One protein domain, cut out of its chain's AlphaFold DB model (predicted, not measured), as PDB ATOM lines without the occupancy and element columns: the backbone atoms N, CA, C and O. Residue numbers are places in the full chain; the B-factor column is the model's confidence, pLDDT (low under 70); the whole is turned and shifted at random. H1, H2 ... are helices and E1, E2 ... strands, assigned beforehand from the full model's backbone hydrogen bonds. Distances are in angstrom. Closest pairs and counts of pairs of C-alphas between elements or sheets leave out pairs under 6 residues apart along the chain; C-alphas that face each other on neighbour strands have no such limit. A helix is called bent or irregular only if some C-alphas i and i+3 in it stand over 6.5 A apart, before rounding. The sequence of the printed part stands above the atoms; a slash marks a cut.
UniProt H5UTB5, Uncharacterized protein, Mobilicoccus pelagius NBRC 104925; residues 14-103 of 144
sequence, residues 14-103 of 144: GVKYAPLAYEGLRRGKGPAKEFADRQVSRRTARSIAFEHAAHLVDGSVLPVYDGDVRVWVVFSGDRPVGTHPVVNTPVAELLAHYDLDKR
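What this domain is: This is residues 14 to 103 of the 144 residues of an uncharacterized protein of Mobilicoccus pelagius NBRC 104925 (UniProt H5UTB5). A small, strongly twisted sheet of three strands has the second half of a long helix, H2, packed along one face and the short helix H3 over the other. The first part of H2 and the helix H1 before it form a long arm that makes the length of the model; residues 14 to 24, 26 to 32 and 34 to 40 stick out free of the body. The printed part has 90 residues, with three named helices and three named strands in the order H1 H2 E1 E2 E3 H3, and its class is mixed, helices and strands. The sheet's order is E1 E2 E3, antiparallel throughout. The whole is only just loose, close to extended, with a radius of gyration of the C-alphas of 18.1 A and spans of 53 by 26 by 17 A.

Where its parts are: E1 holds residues 59 to 66, 21.8 A from first to last C-alpha, and begins at C-alpha 59 (-15.342, 12.314, 34.194). E2, residues 69 to 76, measures 22.7 A, and E3, residues 79 to 84, 15.5 A. H2, residues 32 to 54, measures 33.5 A. It has a kink of 29 degrees near residue 44, and it is neither bent nor irregular, but only just: C-alphas 43 and 46 are 6.0 A apart. H1, residues 14 to 26, measures 19.0 A from C-alpha 14 (-20.608, -14.728, 2.158); it is irregular, with C-alphas 16 and 19 at 7.5 A. H3, residues 91 to 95, measures 6.3 A and ends at C-alpha 95 (-30.828, 18.451, 33.587).

How they stand to each other: E1, E2 and E3 form a meander, each strand the antiparallel neighbour of the one before. E1 and E2 are a hairpin at 154 degrees, with N 64 and O 71 at 2.8 A, within hydrogen-bond range. E2 and E3 are a hairpin at 146 degrees, with N 74 and O 82 at 2.8 A, also within range. H2 is on the sheet at a height of 10.4 A, over E2, and runs along the strands, at 14 degrees to E2 on the local plane. The closest C-alphas of H2 and E2 are those of Ala 53 and Val 74, 6.0 A apart. H3 is on the opposite face at a height of 7.6 A, only just over E2, with 3 of its 5 C-alphas falling on that strand. H1 is apart from H2. The O i to N i+4 pairs are within hydrogen-bond range throughout H3, in 16 of 19 in H2 and in 2 of 9 in H1, where 1 of 10 O i to N i+3 pairs is.

The domain as a whole: The C-alphas of Lys 16 and Asp 78, the two farthest apart, are 53.9 A from each other. The printed part has no cut, and no link is long. Mean pLDDT of the printed part is 81.4; residues 14 to 43 are under 70.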
ATOM      1  N   GLY A  14     -21.127 -15.957   2.775       46.41
ATOM      2  CA  GLY A  14     -20.608 -14.728   2.158       46.41
ATOM      3  C   GLY A  14     -20.730 -14.686   0.629       46.41
ATOM      4  O   GLY A  14     -21.024 -13.637   0.066       46.41
ATOM      5  N   VAL A  15     -20.571 -15.823  -0.055       56.81
ATOM      6  CA  VAL A  15     -20.582 -15.887  -1.533       56.81
ATOM      7  C   VAL A  15     -22.001 -15.813  -2.109       56.81
ATOM      8  O   VAL A  15     -22.211 -15.231  -3.171       56.81
ATOM      9  N   LYS A  16     -22.999 -16.358  -1.401       56.81
ATOM     10  CA  LYS A  16     -24.379 -16.466  -1.904       56.81
ATOM     11  C   LYS A  16     -25.137 -15.133  -1.924       56.81
ATOM     12  O   LYS A  16     -26.029 -14.957  -2.747       56.81
ATOM     13  N   TYR A  17     -24.777 -14.196  -1.048       47.91
ATOM     14  CA  TYR A  17     -25.454 -12.898  -0.920       47.91
ATOM     15  C   TYR A  17     -24.631 -11.713  -1.447       47.91
ATOM     16  O   TYR A  17     -25.134 -10.591  -1.485       47.91
ATOM     17  N   ALA A  18     -23.389 -11.940  -1.886       53.03
ATOM     18  CA  ALA A  18     -22.514 -10.880  -2.387       53.03
ATOM     19  C   ALA A  18     -23.025 -10.175  -3.668       53.03
ATOM     20  O   ALA A  18     -22.958  -8.946  -3.715       53.03
ATOM     21  N   PRO A  19     -23.576 -10.867  -4.689       50.78
ATOM     22  CA  PRO A  19     -23.915 -10.205  -5.956       50.78
ATOM     23  C   PRO A  19     -25.127  -9.260  -5.869       50.78
ATOM     24  O   PRO A  19     -25.119  -8.194  -6.476       50.78
ATOM     25  N   LEU A  20     -26.142  -9.592  -5.061       55.12
ATOM     26  CA  LEU A  20     -27.371  -8.788  -4.927       55.12
ATOM     27  C   LEU A  20     -27.162  -7.477  -4.145       55.12
ATOM     28  O   LEU A  20     -27.895  -6.511  -4.341       55.12
ATOM     29  N   ALA A  21     -26.146  -7.413  -3.281       51.94
ATOM     30  CA  ALA A  21     -25.807  -6.203  -2.532       51.94
ATOM     31  C   ALA A  21     -25.011  -5.177  -3.365       51.94
ATOM     32  O   ALA A  21     -25.017  -3.984  -3.058       51.94
ATOM     33  N   TYR A  22     -24.330  -5.623  -4.427       50.09
ATOM     34  CA  TYR A  22     -23.419  -4.786  -5.211       50.09
ATOM     35  C   TYR A  22     -24.156  -3.773  -6.105       50.09
ATOM     36  O   TYR A  22     -23.713  -2.635  -6.274       50.09
ATOM     37  N   GLU A  23     -25.327  -4.143  -6.630       53.81
ATOM     38  CA  GLU A  23     -26.105  -3.282  -7.532       53.81
ATOM     39  C   GLU A  23     -26.861  -2.165  -6.794       53.81
ATOM     40  O   GLU A  23     -26.953  -1.042  -7.296       53.81
ATOM     41  N   GLY A  24     -27.314  -2.422  -5.562       52.62
ATOM     42  CA  GLY A  24     -27.932  -1.406  -4.700       52.62
ATOM     43  C   GLY A  24     -26.941  -0.347  -4.205       52.62
ATOM     44  O   GLY A  24     -27.301   0.820  -4.049       52.62
ATOM     45  N   LEU A  25     -25.669  -0.722  -4.025       52.31
ATOM     46  CA  LEU A  25     -24.618   0.182  -3.551       52.31
ATOM     47  C   LEU A  25     -24.178   1.186  -4.632       52.31
ATOM     48  O   LEU A  25     -23.947   2.358  -4.336       52.31
ATOM     49  N   ARG A  26     -24.121   0.764  -5.906       54.16
ATOM     50  CA  ARG A  26     -23.718   1.629  -7.037       54.16
ATOM     51  C   ARG A  26     -24.726   2.731  -7.368       54.16
ATOM     52  O   ARG A  26     -24.351   3.718  -7.994       54.16
ATOM     53  N   ARG A  27     -25.986   2.590  -6.946       55.19
ATOM     54  CA  ARG A  27     -27.070   3.557  -7.209       55.19
ATOM     55  C   ARG A  27     -27.431   4.420  -5.995       55.19
ATOM     56  O   ARG A  27     -28.393   5.180  -6.054       55.19
ATOM     57  N   GLY A  28     -26.660   4.317  -4.909       50.56
ATOM     58  CA  GLY A  28     -26.962   4.840  -3.573       50.56
ATOM     59  C   GLY A  28     -26.918   6.366  -3.408       50.56
ATOM     60  O   GLY A  28     -26.142   6.880  -2.608       50.56
ATOM     61  N   LYS A  29     -27.794   7.088  -4.111       53.28
ATOM     62  CA  LYS A  29     -28.311   8.406  -3.704       53.28
ATOM     63  C   LYS A  29     -29.781   8.248  -3.300       53.28
ATOM     64  O   LYS A  29     -30.668   8.774  -3.957       53.28
ATOM     65  N   GLY A  30     -30.043   7.437  -2.277       59.50
ATOM     66  CA  GLY A  30     -31.402   7.143  -1.819       59.50
ATOM     67  C   GLY A  30     -31.560   7.267  -0.299       59.50
ATOM     68  O   GLY A  30     -30.567   7.143   0.426       59.50
ATOM     69  N   PRO A  31     -32.804   7.449   0.192       56.06
ATOM     70  CA  PRO A  31     -33.135   7.737   1.596       56.06
ATOM     71  C   PRO A  31     -32.656   6.666   2.588       56.06
ATOM     72  O   PRO A  31     -32.470   6.949   3.767       56.06
ATOM     73  N   ALA A  32     -32.376   5.445   2.124       56.75
ATOM     74  CA  ALA A  32     -31.799   4.380   2.945       56.75
ATOM     75  C   ALA A  32     -30.440   4.760   3.568       56.75
ATOM     76  O   ALA A  32     -30.118   4.292   4.661       56.75
ATOM     77  N   LYS A  33     -29.665   5.636   2.912       57.47
ATOM     78  CA  LYS A  33     -28.387   6.126   3.438       57.47
ATOM     79  C   LYS A  33     -28.586   7.042   4.648       57.47
ATOM     80  O   LYS A  33     -27.926   6.849   5.656       57.47
ATOM     81  N   GLU A  34     -29.575   7.935   4.611       58.09
ATOM     82  CA  GLU A  34     -29.881   8.824   5.741       58.09
ATOM     83  C   GLU A  34     -30.359   8.060   6.981       58.09
ATOM     84  O   GLU A  34     -29.984   8.398   8.103       58.09
ATOM     85  N   PHE A  35     -31.158   7.003   6.809       54.19
ATOM     86  CA  PHE A  35     -31.567   6.156   7.933       54.19
ATOM     87  C   PHE A  35     -30.397   5.347   8.501       54.19
ATOM     88  O   PHE A  35     -30.280   5.235   9.722       54.19
ATOM     89  N   ALA A  36     -29.509   4.826   7.648       54.72
ATOM     90  CA  ALA A  36     -28.293   4.153   8.093       54.72
ATOM     91  C   ALA A  36     -27.357   5.121   8.839       54.72
ATOM     92  O   ALA A  36     -26.937   4.817   9.955       54.72
ATOM     93  N   ASP A  37     -27.121   6.316   8.297       57.91
ATOM     94  CA  ASP A  37     -26.266   7.345   8.894       57.91
ATOM     95  C   ASP A  37     -26.827   7.834  10.242       57.91
ATOM     96  O   ASP A  37     -26.081   7.971  11.213       57.91
ATOM     97  N   ARG A  38     -28.155   7.997  10.364       59.44
ATOM     98  CA  ARG A  38     -28.829   8.323  11.639       59.44
ATOM     99  C   ARG A  38     -28.727   7.205  12.680       59.44
ATOM    100  O   ARG A  38     -28.736   7.488  13.874       59.44
ATOM    101  N   GLN A  39     -28.671   5.937  12.273       55.31
ATOM    102  CA  GLN A  39     -28.538   4.811  13.207       55.31
ATOM    103  C   GLN A  39     -27.083   4.571  13.624       55.31
ATOM    104  O   GLN A  39     -26.819   4.262  14.789       55.31
ATOM    105  N   VAL A  40     -26.135   4.754  12.704       54.31
ATOM    106  CA  VAL A  40     -24.700   4.677  12.995       54.31
ATOM    107  C   VAL A  40     -24.291   5.819  13.927       54.31
ATOM    108  O   VAL A  40     -23.665   5.554  14.952       54.31
ATOM    109  N   SER A  41     -24.748   7.051  13.677       57.09
ATOM    110  CA  SER A  41     -24.445   8.208  14.532       57.09
ATOM    111  C   SER A  41     -24.991   8.091  15.966       57.09
ATOM    112  O   SER A  41     -24.403   8.592  16.921       57.09
ATOM    113  N   ARG A  42     -26.096   7.368  16.175       55.50
ATOM    114  CA  ARG A  42     -26.651   7.125  17.522       55.50
ATOM    115  C   ARG A  42     -25.823   6.138  18.339       55.50
ATOM    116  O   ARG A  42     -25.715   6.286  19.558       55.50
ATOM    117  N   ARG A  43     -25.236   5.125  17.690       59.94
ATOM    118  CA  ARG A  43     -24.282   4.216  18.346       59.94
ATOM    119  C   ARG A  43     -22.952   4.914  18.633       59.94
ATOM    120  O   ARG A  43     -22.337   4.574  19.641       59.94
ATOM    121  N   THR A  44     -22.562   5.912  17.835       78.44
ATOM    122  CA  THR A  44     -21.352   6.704  18.099       78.44
ATOM    123  C   THR A  44     -21.545   7.750  19.192       78.44
ATOM    124  O   THR A  44     -20.641   7.930  19.993       78.44
ATOM    125  N   ALA A  45     -22.712   8.392  19.318       89.88
ATOM    126  CA  ALA A  45     -22.912   9.444  20.325       89.88
ATOM    127  C   ALA A  45     -22.598   8.970  21.755       89.88
ATOM    128  O   ALA A  45     -21.937   9.671  22.519       89.88
ATOM    129  N   ARG A  46     -22.996   7.733  22.094       92.50
ATOM    130  CA  ARG A  46     -22.629   7.122  23.376       92.50
ATOM    131  C   ARG A  46     -21.117   6.934  23.491       92.50
ATOM    132  O   ARG A  46     -20.548   7.331  24.498       92.50
ATOM    133  N   SER A  47     -20.476   6.287  22.515       92.19
ATOM    134  CA  SER A  47     -19.038   6.007  22.600       92.19
ATOM    135  C   SER A  47     -18.219   7.294  22.674       92.19
ATOM    136  O   SER A  47     -17.339   7.376  23.517       92.19
ATOM    137  N   ILE A  48     -18.586   8.311  21.891       94.31
ATOM    138  CA  ILE A  48     -17.958   9.636  21.896       94.31
ATOM    139  C   ILE A  48     -18.124  10.308  23.264       94.31
ATOM    140  O   ILE A  48     -17.160  10.844  23.797       94.31
ATOM    141  N   ALA A  49     -19.309  10.244  23.879       95.62
ATOM    142  CA  ALA A  49     -19.517  10.808  25.214       95.62
ATOM    143  C   ALA A  49     -18.644  10.134  26.278       95.62
ATOM    144  O   ALA A  49     -18.069  10.806  27.132       95.62
ATOM    145  N   PHE A  50     -18.540   8.806  26.223       95.25
ATOM    146  CA  PHE A  50     -17.710   8.039  27.147       95.25
ATOM    147  C   PHE A  50     -16.211   8.265  26.921       95.25
ATOM    148  O   PHE A  50     -15.471   8.345  27.895       95.25
ATOM    149  N   GLU A  51     -15.772   8.399  25.670       94.94
ATOM    150  CA  GLU A  51     -14.400   8.772  25.314       94.94
ATOM    151  C   GLU A  51     -14.075  10.194  25.786       94.94
ATOM    152  O   GLU A  51     -13.053  10.410  26.430       94.94
ATOM    153  N   HIS A  52     -14.990  11.146  25.578       96.12
ATOM    154  CA  HIS A  52     -14.854  12.512  26.079       96.12
ATOM    155  C   HIS A  52     -14.725  12.531  27.606       96.12
ATOM    156  O   HIS A  52     -13.802  13.142  28.137       96.12
ATOM    157  N   ALA A  53     -15.593  11.802  28.314       96.94
ATOM    158  CA  ALA A  53     -15.530  11.677  29.768       96.94
ATOM    159  C   ALA A  53     -14.247  10.989  30.258       96.94
ATOM    160  O   ALA A  53     -13.761  11.315  31.336       96.94
ATOM    161  N   ALA A  54     -13.676  10.055  29.492       95.94
ATOM    162  CA  ALA A  54     -12.459   9.344  29.887       95.94
ATOM    163  C   ALA A  54     -11.229  10.262  29.994       95.94
ATOM    164  O   ALA A  54     -10.289   9.929  30.711       95.94
ATOM    165  N   HIS A  55     -11.241  11.411  29.313       95.62
ATOM    166  CA  HIS A  55     -10.158  12.397  29.351       95.62
ATOM    167  C   HIS A  55     -10.386  13.532  30.366       95.62
ATOM    168  O   HIS A  55      -9.564  14.442  30.455       95.62
ATOM    169  N   LEU A  56     -11.478  13.499  31.137       96.12
ATOM    170  CA  LEU A  56     -11.796  14.514  32.143       96.12
ATOM    171  C   LEU A  56     -11.444  14.040  33.552       96.12
ATOM    172  O   LEU A  56     -11.588  12.864  33.894       96.12
ATOM    173  N   VAL A  57     -11.044  14.987  34.403       95.62
ATOM    174  CA  VAL A  57     -10.906  14.741  35.842       95.62
ATOM    175  C   VAL A  57     -12.292  14.451  36.409       95.62
ATOM    176  O   VAL A  57     -13.219  15.233  36.216       95.62
ATOM    177  N   ASP A  58     -12.432  13.311  37.084       94.44
ATOM    178  CA  ASP A  58     -13.716  12.845  37.617       94.44
ATOM    179  C   ASP A  58     -14.831  12.757  36.555       94.44
ATOM    180  O   ASP A  58     -15.995  13.083  36.789       94.44
ATOM    181  N   GLY A  59     -14.450  12.347  35.342       96.81
ATOM    182  CA  GLY A  59     -15.342  12.314  34.194       96.81
ATOM    183  C   GLY A  59     -16.497  11.324  34.336       96.81
ATOM    184  O   GLY A  59     -16.309  10.145  34.661       96.81
ATOM    185  N   SER A  60     -17.709  11.785  34.029       97.88
ATOM    186  CA  SER A  60     -18.912  10.951  34.044       97.88
ATOM    187  C   SER A  60     -19.924  11.372  32.978       97.88
ATOM    188  O   SER A  60     -19.818  12.443  32.381       97.88
ATOM    189  N   VAL A  61     -20.889  10.498  32.683       97.44
ATOM    190  CA  VAL A  61     -21.888  10.710  31.628       97.44
ATOM    191  C   VAL A  61     -23.294  10.412  32.147       97.44
ATOM    192  O   VAL A  61     -23.509   9.370  32.769       97.44
ATOM    193  N   LEU A  62     -24.268  11.270  31.833       97.75
ATOM    194  CA  LEU A  62     -25.691  11.054  32.112       97.75
ATOM    195  C   LEU A  62     -26.496  10.996  30.802       97.75
ATOM    196  O   LEU A  62     -26.439  11.943  30.015       97.75
ATOM    197  N   PRO A  63     -27.248   9.912  30.532       96.50
ATOM    198  CA  PRO A  63     -28.207   9.899  29.438       96.50
ATOM    199  C   PRO A  63     -29.453  10.702  29.823       96.50
ATOM    200  O   PRO A  63     -30.158  10.347  30.767       96.50
ATOM    201  N   VAL A  64     -29.746  11.731  29.042       96.69
ATOM    202  CA  VAL A  64     -30.955  12.554  29.128       96.69
ATOM    203  C   VAL A  64     -31.714  12.507  27.802       96.69
ATOM    204  O   VAL A  64     -31.240  11.921  26.821       96.69
ATOM    205  N   TYR A  65     -32.905  13.086  27.773       95.12
ATOM    206  CA  TYR A  65     -33.724  13.182  26.573       95.12
ATOM    207  C   TYR A  65     -34.073  14.633  26.274       95.12
ATOM    208  O   TYR A  65     -34.481  15.373  27.163       95.12
ATOM    209  N   ASP A  66     -33.922  14.993  25.006       93.81
ATOM    210  CA  ASP A  66     -34.422  16.226  24.414       93.81
ATOM    211  C   ASP A  66     -35.499  15.837  23.392       93.81
ATOM    212  O   ASP A  66     -35.194  15.363  22.289       93.81
ATOM    213  N   GLY A  67     -36.765  15.875  23.818       92.12
ATOM    214  CA  GLY A  67     -37.868  15.235  23.098       92.12
ATOM    215  C   GLY A  67     -37.594  13.742  22.856       92.12
ATOM    216  O   GLY A  67     -37.358  12.977  23.790       92.12
ATOM    217  N   ASP A  68     -37.570  13.333  21.586       89.75
ATOM    218  CA  ASP A  68     -37.297  11.947  21.177       89.75
ATOM    219  C   ASP A  68     -35.797  11.632  21.008       89.75
ATOM    220  O   ASP A  68     -35.410  10.502  20.678       89.75
ATOM    221  N   VAL A  69     -34.922  12.624  21.203       90.75
ATOM    222  CA  VAL A  69     -33.478  12.476  21.018       90.75
ATOM    223  C   VAL A  69     -32.821  12.150  22.349       90.75
ATOM    224  O   VAL A  69     -32.847  12.932  23.293       90.75
ATOM    225  N   ARG A  70     -32.159  10.992  22.420       94.12
ATOM    226  CA  ARG A  70     -31.297  10.666  23.558       94.12
ATOM    227  C   ARG A  70     -29.989  11.449  23.454       94.12
ATOM    228  O   ARG A  70     -29.219  11.225  22.519       94.12
ATOM    229  N   VAL A  71     -29.722  12.280  24.453       95.44
ATOM    230  CA  VAL A  71     -28.517  13.101  24.585       95.44
ATOM    231  C   VAL A  71     -27.663  12.567  25.733       95.44
ATOM    232  O   VAL A  71     -28.165  12.176  26.780       95.44
ATOM    233  N   TRP A  72     -26.353  12.515  25.541       97.00
ATOM    234  CA  TRP A  72     -25.380  12.105  26.546       97.00
ATOM    235  C   TRP A  72     -24.678  13.350  27.077       97.00
ATOM    236  O   TRP A  72     -23.829  13.916  26.389       97.00
ATOM    237  N   VAL A  73     -25.039  13.787  28.280       97.94
ATOM    238  CA  VAL A  73     -24.387  14.923  28.944       97.94
ATOM    239  C   VAL A  73     -23.116  14.427  29.617       97.94
ATOM    240  O   VAL A  73     -23.151  13.450  30.363       97.94
ATOM    241  N   VAL A  74     -21.997  15.086  29.344       98.12
ATOM    242  CA  VAL A  74     -20.679  14.777  29.902       98.12
ATOM    243  C   VAL A  74     -20.362  15.764  31.019       98.12
ATOM    244  O   VAL A  74     -20.568  16.967  30.864       98.12
ATOM    245  N   PHE A  75     -19.833  15.253  32.124       98.25
ATOM    246  CA  PHE A  75     -19.487  16.010  33.321       98.25
ATOM    247  C   PHE A  75     -18.001  15.882  33.651       98.25
ATOM    248  O   PHE A  75     -17.384  14.853  33.377       98.25
ATOM    249  N   SER A  76     -17.470  16.922  34.288       97.06
ATOM    250  CA  SER A  76     -16.193  16.945  35.004       97.06
ATOM    251  C   SER A  76     -16.499  17.306  36.457       97.06
ATOM    252  O   SER A  76     -16.913  18.438  36.738       97.06
ATOM    253  N   GLY A  77     -16.420  16.326  37.364       95.25
ATOM    254  CA  GLY A  77     -17.018  16.444  38.696       95.25
ATOM    255  C   GLY A  77     -18.516  16.748  38.590       95.25
ATOM    256  O   GLY A  77     -19.248  16.048  37.893       95.25
ATOM    257  N   ASP A  78     -18.970  17.842  39.201       94.38
ATOM    258  CA  ASP A  78     -20.373  18.293  39.151       94.38
ATOM    259  C   ASP A  78     -20.699  19.260  38.012       94.38
ATOM    260  O   ASP A  78     -21.858  19.617  37.800       94.38
ATOM    261  N   ARG A  79     -19.696  19.670  37.233       96.25
ATOM    262  CA  ARG A  79     -19.894  20.632  36.151       96.25
ATOM    263  C   ARG A  79     -20.187  19.907  34.835       96.25
ATOM    264  O   ARG A  79     -19.338  19.131  34.388       96.25
ATOM    265  N   PRO A  80     -21.317  20.177  34.157       97.00
ATOM    266  CA  PRO A  80     -21.513  19.705  32.794       97.00
ATOM    267  C   PRO A  80     -20.568  20.449  31.840       97.00
ATOM    268  O   PRO A  80     -20.437  21.669  31.913       97.00
ATOM    269  N   VAL A  81     -19.909  19.716  30.943       96.81
ATOM    270  CA  VAL A  81     -18.915  20.269  30.003       96.81
ATOM    271  C   VAL A  81     -19.270  20.059  28.532       96.81
ATOM    272  O   VAL A  81     -18.652  20.669  27.665       96.81
ATOM    273  N   GLY A  82     -20.254  19.212  28.221       95.06
ATOM    274  CA  GLY A  82     -20.693  19.014  26.841       95.06
ATOM    275  C   GLY A  82     -21.833  18.016  26.690       95.06
ATOM    276  O   GLY A  82     -22.203  17.325  27.638       95.06
ATOM    277  N   THR A  83     -22.374  17.930  25.477       96.94
ATOM    278  CA  THR A  83     -23.464  17.020  25.111       96.94
ATOM    279  C   THR A  83     -23.148  16.277  23.821       96.94
ATOM    280  O   THR A  83     -22.496  16.809  22.924       96.94
ATOM    281  N   HIS A  84     -23.602  15.027  23.736       95.25
ATOM    282  CA  HIS A  84     -23.442  14.185  22.551       95.25
ATOM    283  C   HIS A  84     -24.754  13.455  22.222       95.25
ATOM    284  O   HIS A  84     -25.209  12.659  23.039       95.25
ATOM    285  N   PRO A  85     -25.370  13.655  21.045       93.56
ATOM    286  CA  PRO A  85     -25.008  14.673  20.060       93.56
ATOM    287  C   PRO A  85     -25.137  16.087  20.645       93.56
ATOM    288  O   PRO A  85     -25.812  16.287  21.654       93.56
ATOM    289  N   VAL A  86     -24.486  17.053  19.997       92.50
ATOM    290  CA  VAL A  86     -24.658  18.468  20.333       92.50
ATOM    291  C   VAL A  86     -26.103  18.863  20.033       92.50
ATOM    292  O   VAL A  86     -26.618  18.570  18.951       92.50
ATOM    293  N   VAL A  87     -26.746  19.513  20.996       91.94
ATOM    294  CA  VAL A  87     -28.119  20.021  20.903       91.94
ATOM    295  C   VAL A  87     -28.146  21.500  21.263       91.94
ATOM    296  O   VAL A  87     -27.272  21.977  21.983       91.94
ATOM    297  N   ASN A  88     -29.145  22.221  20.751       93.00
ATOM    298  CA  ASN A  88     -29.312  23.654  21.015       93.00
ATOM    299  C   ASN A  88     -29.968  23.929  22.373       93.00
ATOM    300  O   ASN A  88     -29.819  25.025  22.909       93.00
ATOM    301  N   THR A  89     -30.692  22.948  22.913       93.56
ATOM    302  CA  THR A  89     -31.367  23.048  24.208       93.56
ATOM    303  C   THR A  89     -30.339  23.291  25.316       93.56
ATOM    304  O   THR A  89     -29.362  22.534  25.414       93.56
ATOM    305  N   PRO A  90     -30.516  24.332  26.152       96.00
ATOM    306  CA  PRO A  90     -29.585  24.635  27.227       96.00
ATOM    307  C   PRO A  90     -29.394  23.449  28.174       96.00
ATOM    308  O   PRO A  90     -30.349  22.809  28.607       96.00
ATOM    309  N   VAL A  91     -28.146  23.179  28.562       94.12
ATOM    310  CA  VAL A  91     -27.825  22.018  29.413       94.12
ATOM    311  C   VAL A  91     -28.541  22.077  30.767       94.12
ATOM    312  O   VAL A  91     -28.915  21.040  31.304       94.12
ATOM    313  N   ALA A  92     -28.781  23.278  31.298       93.81
ATOM    314  CA  ALA A  92     -29.555  23.457  32.523       93.81
ATOM    315  C   ALA A  92     -30.997  22.932  32.385       93.81
ATOM    316  O   ALA A  92     -31.491  22.271  33.294       93.81
ATOM    317  N   GLU A  93     -31.640  23.160  31.238       95.69
ATOM    318  CA  GLU A  93     -32.996  22.672  30.960       95.69
ATOM    319  C   GLU A  93     -33.011  21.150  30.799       95.69
ATOM    320  O   GLU A  93     -33.856  20.474  31.382       95.69
ATOM    321  N   LEU A  94     -32.013  20.590  30.103       94.75
ATOM    322  CA  LEU A  94     -31.868  19.138  29.941       94.75
ATOM    323  C   LEU A  94     -31.702  18.397  31.275       94.75
ATOM    324  O   LEU A  94     -32.065  17.228  31.375       94.75
ATOM    325  N   LEU A  95     -31.123  19.050  32.284       96.38
ATOM    326  CA  LEU A  95     -30.828  18.451  33.587       96.38
ATOM    327  C   LEU A  95     -31.882  18.748  34.658       96.38
ATOM    328  O   LEU A  95     -31.848  18.107  35.705       96.38
ATOM    329  N   ALA A  96     -32.826  19.660  34.408       94.69
ATOM    330  CA  ALA A  96     -33.747  20.193  35.419       94.69
ATOM    331  C   ALA A  96     -34.549  19.123  36.185       94.69
ATOM    332  O   ALA A  96     -34.932  19.331  37.335       94.69
ATOM    333  N   HIS A  97     -34.803  17.974  35.556       93.94
ATOM    334  CA  HIS A  97     -35.613  16.888  36.119       93.94
ATOM    335  C   HIS A  97     -34.862  15.559  36.230       93.94
ATOM    336  O   HIS A  97     -35.469  14.520  36.492       93.94
ATOM    337  N   TYR A  98     -33.548  15.575  36.006       96.06
ATOM    338  CA  TYR A  98     -32.732  14.374  36.032       96.06
ATOM    339  C   TYR A  98     -31.981  14.236  37.349       96.06
ATOM    340  O   TYR A  98     -31.418  15.183  37.887       96.06
ATOM    341  N   ASP A  99     -31.940  13.002  37.837       96.12
ATOM    342  CA  ASP A  99     -31.141  12.618  38.990       96.12
ATOM    343  C   ASP A  99     -29.663  12.492  38.584       96.12
ATOM    344  O   ASP A  99     -29.289  11.611  37.797       96.12
ATOM    345  N   LEU A 100     -28.829  13.391  39.114       95.31
ATOM    346  CA  LEU A 100     -27.401  13.465  38.808       95.31
ATOM    347  C   LEU A 100     -26.599  12.325  39.447       95.31
ATOM    348  O   LEU A 100     -25.501  12.026  38.976       95.31
ATOM    349  N   ASP A 101     -27.128  11.628  40.451       95.31
ATOM    350  CA  ASP A 101     -26.425  10.501  41.075       95.31
ATOM    351  C   ASP A 101     -26.414   9.260  40.172       95.31
ATOM    352  O   ASP A 101     -25.616   8.340  40.351       95.31
ATOM    353  N   LYS A 102     -27.242   9.246  39.119       94.69
ATOM    354  CA  LYS A 102     -27.287   8.169  38.114       94.69
ATOM    355  C   LYS A 102     -26.231   8.308  37.014       94.69
ATOM    356  O   LYS A 102     -26.293   7.600  36.002       94.69
ATOM    357  N   ARG A 103     -25.264   9.210  37.192       95.94
ATOM    358  CA  ARG A 103     -24.121   9.384  36.293       95.94
ATOM    359  C   ARG A 103     -23.290   8.102  36.223       95.94
ATOM    360  O   ARG A 103     -23.060   7.418  37.214       95.94
TER     361      ARG A 103